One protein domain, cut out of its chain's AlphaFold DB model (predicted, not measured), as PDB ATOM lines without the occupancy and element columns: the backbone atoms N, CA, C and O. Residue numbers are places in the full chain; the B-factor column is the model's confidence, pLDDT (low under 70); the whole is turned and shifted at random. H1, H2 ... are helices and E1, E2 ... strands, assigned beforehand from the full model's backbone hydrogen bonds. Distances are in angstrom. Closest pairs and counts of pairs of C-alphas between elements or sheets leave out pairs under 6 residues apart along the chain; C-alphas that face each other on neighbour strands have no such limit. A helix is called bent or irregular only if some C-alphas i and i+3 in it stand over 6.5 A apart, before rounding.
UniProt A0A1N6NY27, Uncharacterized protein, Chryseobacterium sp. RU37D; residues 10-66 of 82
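Overview. This is residues 10 to 66 of the 82 residues of an uncharacterized protein of Chryseobacterium sp. RU37D (UniProt A0A1N6NY27). One long straight helix, H1, makes the longest axis, and a narrow looped ribbon runs along one side of it, with the small hairpin of E1 and E2 in the ribbon's middle and E1 packed on the middle of the helix. From the hairpin the unnamed stretch 10 to 21 loops out and back toward the end of the helix where Tyr 45 lies, the turn 26 to 32 reaches toward the other end, and residues 36 to 44 lead from E2 to the start of H1. The printed part has 57 residues with two named strands and one named helix, in the order E1, E2, H1; the two strands form an antiparallel sheet, and the class is mixed, helices and strands, with under half of the residues in named elements. The whole is only just compact, close to loose, with a radius of gyration of the C-alphas of 11.9 A, and its elongated outline spans 35 by 20 by 13 A.

Arrangement. The printed part begins with residues 10 to 11, a short antiparallel pairing with residues 22 to 23, which belong to strand E1, residues 22 to 25. E1 and strand E2, residues 33 to 35, are antiparallel neighbours and form a hairpin, with 149 degrees between their N-to-C directions. The C-alphas of Trp 24 and Arg 34 face each other at 4.8 A. Across this pair, N 23 and O 35 are 2.8 A apart and N 33 and O 25 are 2.8 A apart, both within hydrogen-bond range. Between E1 and helix H1, residues 45 to 64, there are 4 pairs of C-alphas within 8 A. The closest C-alphas of these two elements are those of Val 23 and Ala 56, 5.8 A apart, and their centres are 9.3 A apart. Within 10 A, H1 has 16 pairs of C-alphas with E1 and 4 with E2, made by its residues 52 to 60. In H1 every O i to N i+4 pair is within hydrogen-bond range.

Along the chain. E1 has 4 residues, Tyr 22 to Phe 25, and measures 9.9 A from first to last C-alpha; C-alpha 22 is at (33.829, 22.509, 4.135). E2 has 3 residues, Ile 33 to Val 35, and measures 6.6 A. H1 has 20 residues, Tyr 45 to Lys 64, and measures 28.6 A, from C-alpha 45 at (41.319, 33.540, 3.650) to C-alpha 64 at (27.569, 14.390, -12.584). H1 is not bent.

Size, cuts and confidence. The two C-alphas farthest apart are those of Glu 16 and Gly 66, 37.1 A. The printed part runs from residue 10 to residue 66 and has no cut. The links E1 to E2, 7 residues, and E2 to H1, 9 residues, are short. The mean pLDDT of the printed part is 94.8, and no printed residue is under 70.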
ATOM      1  N   LEU A  10      30.344  25.759  -0.826       97.94
ATOM      2  CA  LEU A  10      31.334  26.106   0.180       97.94
ATOM      3  C   LEU A  10      30.639  26.724   1.400       97.94
ATOM      4  O   LEU A  10      29.828  27.642   1.283       97.94
ATOM      5  N   LYS A  11      30.961  26.211   2.587       97.12
ATOM      6  CA  LYS A  11      30.622  26.822   3.866       97.12
ATOM      7  C   LYS A  11      31.887  27.416   4.471       97.12
ATOM      8  O   LYS A  11      32.796  26.678   4.850       97.12
ATOM      9  N   THR A  12      31.898  28.740   4.571       95.81
ATOM     10  CA  THR A  12      32.995  29.528   5.133       95.81
ATOM     11  C   THR A  12      32.665  30.007   6.547       95.81
ATOM     12  O   THR A  12      31.503  30.032   6.975       95.81
ATOM     13  N   TYR A  13      33.713  30.372   7.279       93.69
ATOM     14  CA  TYR A  13      33.666  30.981   8.605       93.69
ATOM     15  C   TYR A  13      34.832  31.978   8.730       93.69
ATOM     16  O   TYR A  13      35.880  31.731   8.134       93.69
ATOM     17  N   PRO A  14      34.720  33.055   9.528       91.69
ATOM     18  CA  PRO A  14      35.881  33.877   9.872       91.69
ATOM     19  C   PRO A  14      37.038  33.014  10.399       91.69
ATOM     20  O   PRO A  14      36.793  32.107  11.200       91.69
ATOM     21  N   LEU A  15      38.274  33.274   9.952       87.75
ATOM     22  CA  LEU A  15      39.451  32.474  10.338       87.75
ATOM     23  C   LEU A  15      39.680  32.484  11.857       87.75
ATOM     24  O   LEU A  15      40.013  31.450  12.433       87.75
ATOM     25  N   GLU A  16      39.404  33.618  12.500       89.19
ATOM     26  CA  GLU A  16      39.517  33.838  13.950       89.19
ATOM     27  C   GLU A  16      38.659  32.874  14.781       89.19
ATOM     28  O   GLU A  16      38.996  32.550  15.914       89.19
ATOM     29  N   ASN A  17      37.568  32.354  14.208       89.00
ATOM     30  CA  ASN A  17      36.670  31.444  14.916       89.00
ATOM     31  C   ASN A  17      37.220  30.013  15.033       89.00
ATOM     32  O   ASN A  17      36.584  29.185  15.688       89.00
ATOM     33  N   GLY A  18      38.308  29.672  14.330       86.94
ATOM     34  CA  GLY A  18      38.885  28.321  14.319       86.94
ATOM     35  C   GLY A  18      37.951  27.229  13.777       86.94
ATOM     36  O   GLY A  18      38.209  26.041  13.957       86.94
ATOM     37  N   LYS A  19      36.835  27.605  13.135       92.38
ATOM     38  CA  LYS A  19      35.854  26.660  12.593       92.38
ATOM     39  C   LYS A  19      36.308  26.137  11.239       92.38
ATOM     40  O   LYS A  19      36.661  26.914  10.353       92.38
ATOM     41  N   ASP A  20      36.177  24.826  11.063       94.94
ATOM     42  CA  ASP A  20      36.468  24.179   9.791       94.94
ATOM     43  C   ASP A  20      35.524  24.649   8.686       94.94
ATOM     44  O   ASP A  20      34.296  24.565   8.802       94.94
ATOM     45  N   TRP A  21      36.115  25.040   7.569       96.75
ATOM     46  CA  TRP A  21      35.438  25.203   6.300       96.75
ATOM     47  C   TRP A  21      35.193  23.828   5.682       96.75
ATOM     48  O   TRP A  21      35.921  22.858   5.938       96.75
ATOM     49  N   TYR A  22      34.148  23.730   4.869       97.25
ATOM     50  CA  TYR A  22      33.829  22.509   4.135       97.25
ATOM     51  C   TYR A  22      32.925  22.805   2.948       97.25
ATOM     52  O   TYR A  22      32.100  23.712   2.989       97.25
ATOM     53  N   VAL A  23      33.006  21.966   1.923       97.56
ATOM     54  CA  VAL A  23      31.978  21.874   0.889       97.56
ATOM     55  C   VAL A  23      30.865  20.967   1.397       97.56
ATOM     56  O   VAL A  23      31.115  19.857   1.874       97.56
ATOM     57  N   TRP A  24      29.625  21.440   1.322       96.56
ATOM     58  CA  TRP A  24      28.446  20.736   1.809       96.56
ATOM     59  C   TRP A  24      27.473  20.409   0.674       96.56
ATOM     60  O   TRP A  24      27.249  21.229  -0.216       96.56
ATOM     61  N   PHE A  25      26.867  19.221   0.734       97.00
ATOM     62  CA  PHE A  25      25.752  18.815  -0.125       97.00
ATOM     63  C   PHE A  25      24.977  17.634   0.484       97.00
ATOM     64  O   PHE A  25      25.410  17.023   1.463       97.00
ATOM     65  N   ARG A  26      23.827  17.286  -0.101       95.88
ATOM     66  CA  ARG A  26      23.084  16.044   0.167       95.88
ATOM     67  C   ARG A  26      23.091  15.154  -1.062       95.88
ATOM     68  O   ARG A  26      22.985  15.650  -2.179       95.88
ATOM     69  N   PHE A  27      23.126  13.847  -0.833       95.62
ATOM     70  CA  PHE A  27      23.027  12.820  -1.864       95.62
ATOM     71  C   PHE A  27      21.838  11.902  -1.560       95.62
ATOM     72  O   PHE A  27      21.697  11.436  -0.429       95.62
ATOM     73  N   ASN A  28      20.961  11.691  -2.544       94.31
ATOM     74  CA  ASN A  28      19.753  10.859  -2.482       94.31
ATOM     75  C   ASN A  28      18.869  11.103  -1.241       94.31
ATOM     76  O   ASN A  28      18.378  10.164  -0.625       94.31
ATOM     77  N   GLY A  29      18.690  12.369  -0.843       88.62
ATOM     78  CA  GLY A  29      17.877  12.741   0.328       88.62
ATOM     79  C   GLY A  29      18.493  12.368   1.684       88.62
ATOM     80  O   GLY A  29      17.894  12.629   2.723       88.62
ATOM     81  N   GLY A  30      19.698  11.797   1.688       89.44
ATOM     82  CA  GLY A  30      20.395  11.375   2.891       89.44
ATOM     83  C   GLY A  30      20.946  12.525   3.735       89.44
ATOM     84  O   GLY A  30      20.691  13.719   3.523       89.44
ATOM     85  N   ASN A  31      21.747  12.132   4.722       91.88
ATOM     86  CA  ASN A  31      22.426  13.054   5.622       91.88
ATOM     87  C   ASN A  31      23.372  14.009   4.869       91.88
ATOM     88  O   ASN A  31      23.956  13.615   3.858       91.88
ATOM     89  N   PRO A  32      23.580  15.234   5.389       93.25
ATOM     90  CA  PRO A  32      24.590  16.152   4.878       93.25
ATOM     91  C   PRO A  32      25.967  15.492   4.779       93.25
ATOM     92  O   PRO A  32      26.457  14.906   5.749       93.25
ATOM     93  N   ILE A  33      26.600  15.639   3.623       95.06
ATOM     94  CA  ILE A  33      27.994  15.281   3.384       95.06
ATOM     95  C   ILE A  33      28.821  16.559   3.488       95.06
ATOM     96  O   ILE A  33      28.397  17.618   3.025       95.06
ATOM     97  N   ARG A  34      29.980  16.458   4.143       95.50
ATOM     98  CA  ARG A  34      30.926  17.559   4.342       95.50
ATOM     99  C   ARG A  34      32.297  17.117   3.844       95.50
ATOM    100  O   ARG A  34      32.862  16.175   4.398       95.50
ATOM    101  N   VAL A  35      32.811  17.785   2.821       95.00
ATOM    102  CA  VAL A  35      34.135  17.540   2.241       95.00
ATOM    103  C   VAL A  35      35.069  18.650   2.710       95.00
ATOM    104  O   VAL A  35      34.760  19.825   2.542       95.00
ATOM    105  N   LYS A  36      36.181  18.278   3.347       94.19
ATOM    106  CA  LYS A  36      37.144  19.209   3.966       94.19
ATOM    107  C   LYS A  36      38.524  19.204   3.297       94.19
ATOM    108  O   LYS A  36      39.415  19.845   3.837       94.19
ATOM    109  N   GLU A  37      38.705  18.431   2.218       88.31
ATOM    110  CA  GLU A  37      40.002  18.074   1.603       88.31
ATOM    111  C   GLU A  37      40.997  19.235   1.602       88.31
ATOM    112  O   GLU A  37      40.852  20.156   0.809       88.31
ATOM    113  N   ASP A  38      41.958  19.200   2.532       90.50
ATOM    114  CA  ASP A  38      43.041  20.176   2.751       90.50
ATOM    115  C   ASP A  38      42.660  21.662   2.880       90.50
ATOM    116  O   ASP A  38      43.500  22.487   3.230       90.50
ATOM    117  N   LEU A  39      41.377  21.991   2.758       93.25
ATOM    118  CA  LEU A  39      40.819  23.335   2.827       93.25
ATOM    119  C   LEU A  39      41.254  24.068   4.102       93.25
ATOM    120  O   LEU A  39      41.628  25.233   4.075       93.25
ATOM    121  N   ASN A  40      41.263  23.366   5.235       93.50
ATOM    122  CA  ASN A  40      41.590  23.961   6.531       93.50
ATOM    123  C   ASN A  40      43.098  24.100   6.797       93.50
ATOM    124  O   ASN A  40      43.470  24.705   7.799       93.50
ATOM    125  N   LYS A  41      43.962  23.582   5.911       94.56
ATOM    126  CA  LYS A  41      45.420  23.780   5.983       94.56
ATOM    127  C   LYS A  41      45.859  25.120   5.382       94.56
ATOM    128  O   LYS A  41      46.928  25.613   5.721       94.56
ATOM    129  N   ILE A  42      45.040  25.717   4.513       94.38
ATOM    130  CA  ILE A  42      45.353  26.968   3.810       94.38
ATOM    131  C   ILE A  42      45.145  28.144   4.765       94.38
ATOM    132  O   ILE A  42      44.010  28.431   5.125       94.38
ATOM    133  N   GLY A  43      46.200  28.815   5.221       92.69
ATOM    134  CA  GLY A  43      46.092  29.883   6.231       92.69
ATOM    135  C   GLY A  43      45.460  31.185   5.722       92.69
ATOM    136  O   GLY A  43      44.820  31.895   6.492       92.69
ATOM    137  N   ASN A  44      45.610  31.488   4.432       95.50
ATOM    138  CA  ASN A  44      45.086  32.706   3.824       95.50
ATOM    139  C   ASN A  44      43.586  32.569   3.497       95.50
ATOM    140  O   ASN A  44      43.168  31.576   2.906       95.50
ATOM    141  N   TYR A  45      42.775  33.570   3.862       94.81
ATOM    142  CA  TYR A  45      41.319  33.540   3.650       94.81
ATOM    143  C   TYR A  45      40.949  33.432   2.166       94.81
ATOM    144  O   TYR A  45      40.157  32.572   1.793       94.81
ATOM    145  N   GLN A  46      41.518  34.303   1.331       96.12
ATOM    146  CA  GLN A  46      41.171  34.412  -0.084       96.12
ATOM    147  C   GLN A  46      41.604  33.162  -0.852       96.12
ATOM    148  O   GLN A  46      40.834  32.619  -1.638       96.12
ATOM    149  N   GLU A  47      42.807  32.661  -0.571       96.88
ATOM    150  CA  GLU A  47      43.302  31.412  -1.153       96.88
ATOM    151  C   GLU A  47      42.424  30.222  -0.735       96.88
ATOM    152  O   GLU A  47      42.026  29.406  -1.567       96.88
ATOM    153  N   ARG A  48      42.046  30.153   0.550       96.81
ATOM    154  CA  ARG A  48      41.146  29.116   1.072       96.81
ATOM    155  C   ARG A  48      39.768  29.185   0.414       96.81
ATOM    156  O   ARG A  48      39.173  28.146   0.135       96.81
ATOM    157  N   GLU A  49      39.255  30.384   0.168       97.31
ATOM    158  CA  GLU A  49      37.982  30.608  -0.518       97.31
ATOM    159  C   GLU A  49      38.030  30.160  -1.972       97.31
ATOM    160  O   GLU A  49      37.187  29.360  -2.377       97.31
ATOM    161  N   GLN A  50      39.048  30.574  -2.725       97.88
ATOM    162  CA  GLN A  50      39.242  30.140  -4.108       97.88
ATOM    163  C   GLN A  50      39.368  28.618  -4.208       97.88
ATOM    164  O   GLN A  50      38.667  27.986  -5.001       97.88
ATOM    165  N   TYR A  51      40.189  28.014  -3.349       97.62
ATOM    166  CA  TYR A  51      40.335  26.564  -3.286       97.62
ATOM    167  C   TYR A  51      39.011  25.873  -2.924       97.62
ATOM    168  O   TYR A  51      38.635  24.869  -3.526       97.62
ATOM    169  N   GLY A  52      38.266  26.409  -1.955       97.56
ATOM    170  CA  GLY A  52      36.983  25.856  -1.529       97.56
ATOM    171  C   GLY A  52      35.891  25.928  -2.594       97.56
ATOM    172  O   GLY A  52      35.076  25.008  -2.692       97.56
ATOM    173  N   LEU A  53      35.877  26.993  -3.399       98.12
ATOM    174  CA  LEU A  53      34.981  27.132  -4.545       98.12
ATOM    175  C   LEU A  53      35.346  26.125  -5.641       98.12
ATOM    176  O   LEU A  53      34.477  25.369  -6.073       98.12
ATOM    177  N   ALA A  54      36.631  26.018  -5.991       97.94
ATOM    178  CA  ALA A  54      37.114  25.023  -6.949       97.94
ATOM    179  C   ALA A  54      36.792  23.587  -6.493       97.94
ATOM    180  O   ALA A  54      36.342  22.752  -7.278       97.94
ATOM    181  N   LEU A  55      36.936  23.296  -5.197       97.62
ATOM    182  CA  LEU A  55      36.560  22.006  -4.622       97.62
ATOM    183  C   LEU A  55      35.059  21.719  -4.787       97.62
ATOM    184  O   LEU A  55      34.682  20.578  -5.053       97.62
ATOM    185  N   ALA A  56      34.192  22.727  -4.643       98.06
ATOM    186  CA  ALA A  56      32.755  22.557  -4.846       98.06
ATOM    187  C   ALA A  56      32.423  22.185  -6.300       98.06
ATOM    188  O   ALA A  56      31.643  21.254  -6.517       98.06
ATOM    189  N   GLU A  57      33.066  22.837  -7.269       98.06
ATOM    190  CA  GLU A  57      32.921  22.529  -8.697       98.06
ATOM    191  C   GLU A  57      33.411  21.114  -9.029       98.06
ATOM    192  O   GLU A  57      32.700  20.343  -9.676       98.06
ATOM    193  N   VAL A  58      34.582  20.725  -8.515       97.25
ATOM    194  CA  VAL A  58      35.133  19.371  -8.693       97.25
ATOM    195  C   VAL A  58      34.200  18.313  -8.102       97.25
ATOM    196  O   VAL A  58      33.970  17.268  -8.715       97.25
ATOM    197  N   VAL A  59      33.640  18.559  -6.915       97.06
ATOM    198  CA  VAL A  59      32.660  17.652  -6.299       97.06
ATOM    199  C   VAL A  59      31.407  17.544  -7.167       97.06
ATOM    200  O   VAL A  59      30.900  16.439  -7.366       97.06
ATOM    201  N   GLU A  60      30.912  18.656  -7.709       97.69
ATOM    202  CA  GLU A  60      29.740  18.650  -8.583       97.69
ATOM    203  C   GLU A  60      29.988  17.859  -9.872       97.69
ATOM    204  O   GLU A  60      29.157  17.034 -10.259       97.69
ATOM    205  N   ASP A  61      31.139  18.063 -10.512       97.94
ATOM    206  CA  ASP A  61      31.544  17.337 -11.714       97.94
ATOM    207  C   ASP A  61      31.670  15.826 -11.451       97.94
ATOM    208  O   ASP A  61      31.136  15.005 -12.201       97.94
ATOM    209  N   ARG A  62      32.265  15.433 -10.317       96.06
ATOM    210  CA  ARG A  62      32.319  14.024  -9.892       96.06
ATOM    211  C   ARG A  62      30.920  13.426  -9.736       96.06
ATOM    212  O   ARG A  62      30.676  12.322 -10.222       96.06
ATOM    213  N   LEU A  63      29.994  14.139  -9.091       95.88
ATOM    214  CA  LEU A  63      28.609  13.682  -8.922       95.88
ATOM    215  C   LEU A  63      27.901  13.517 -10.275       95.88
ATOM    216  O   LEU A  63      27.256  12.493 -10.504       95.88
ATOM    217  N   LYS A  64      28.080  14.471 -11.201       96.06
ATOM    218  CA  LYS A  64      27.569  14.390 -12.584       96.06
ATOM    219  C   LYS A  64      28.110  13.166 -13.327       96.06
ATOM    220  O   LYS A  64      27.358  12.523 -14.056       96.06
ATOM    221  N   LYS A  65      29.372  12.802 -13.082       96.19
ATOM    222  CA  LYS A  65      30.043  11.606 -13.625       96.19
ATOM    223  C   LYS A  65      29.665  10.296 -12.921       96.19
ATOM    224  O   LYS A  65      30.189   9.244 -13.270       96.19
ATOM    225  N   GLY A  66      28.750  10.330 -11.951       94.00
ATOM    226  CA  GLY A  66      28.246   9.134 -11.275       94.00
ATOM    227  C   GLY A  66      29.042   8.713 -10.040       94.00
ATOM    228  O   GLY A  66      28.828   7.612  -9.534       94.00
TER     229      GLY A  66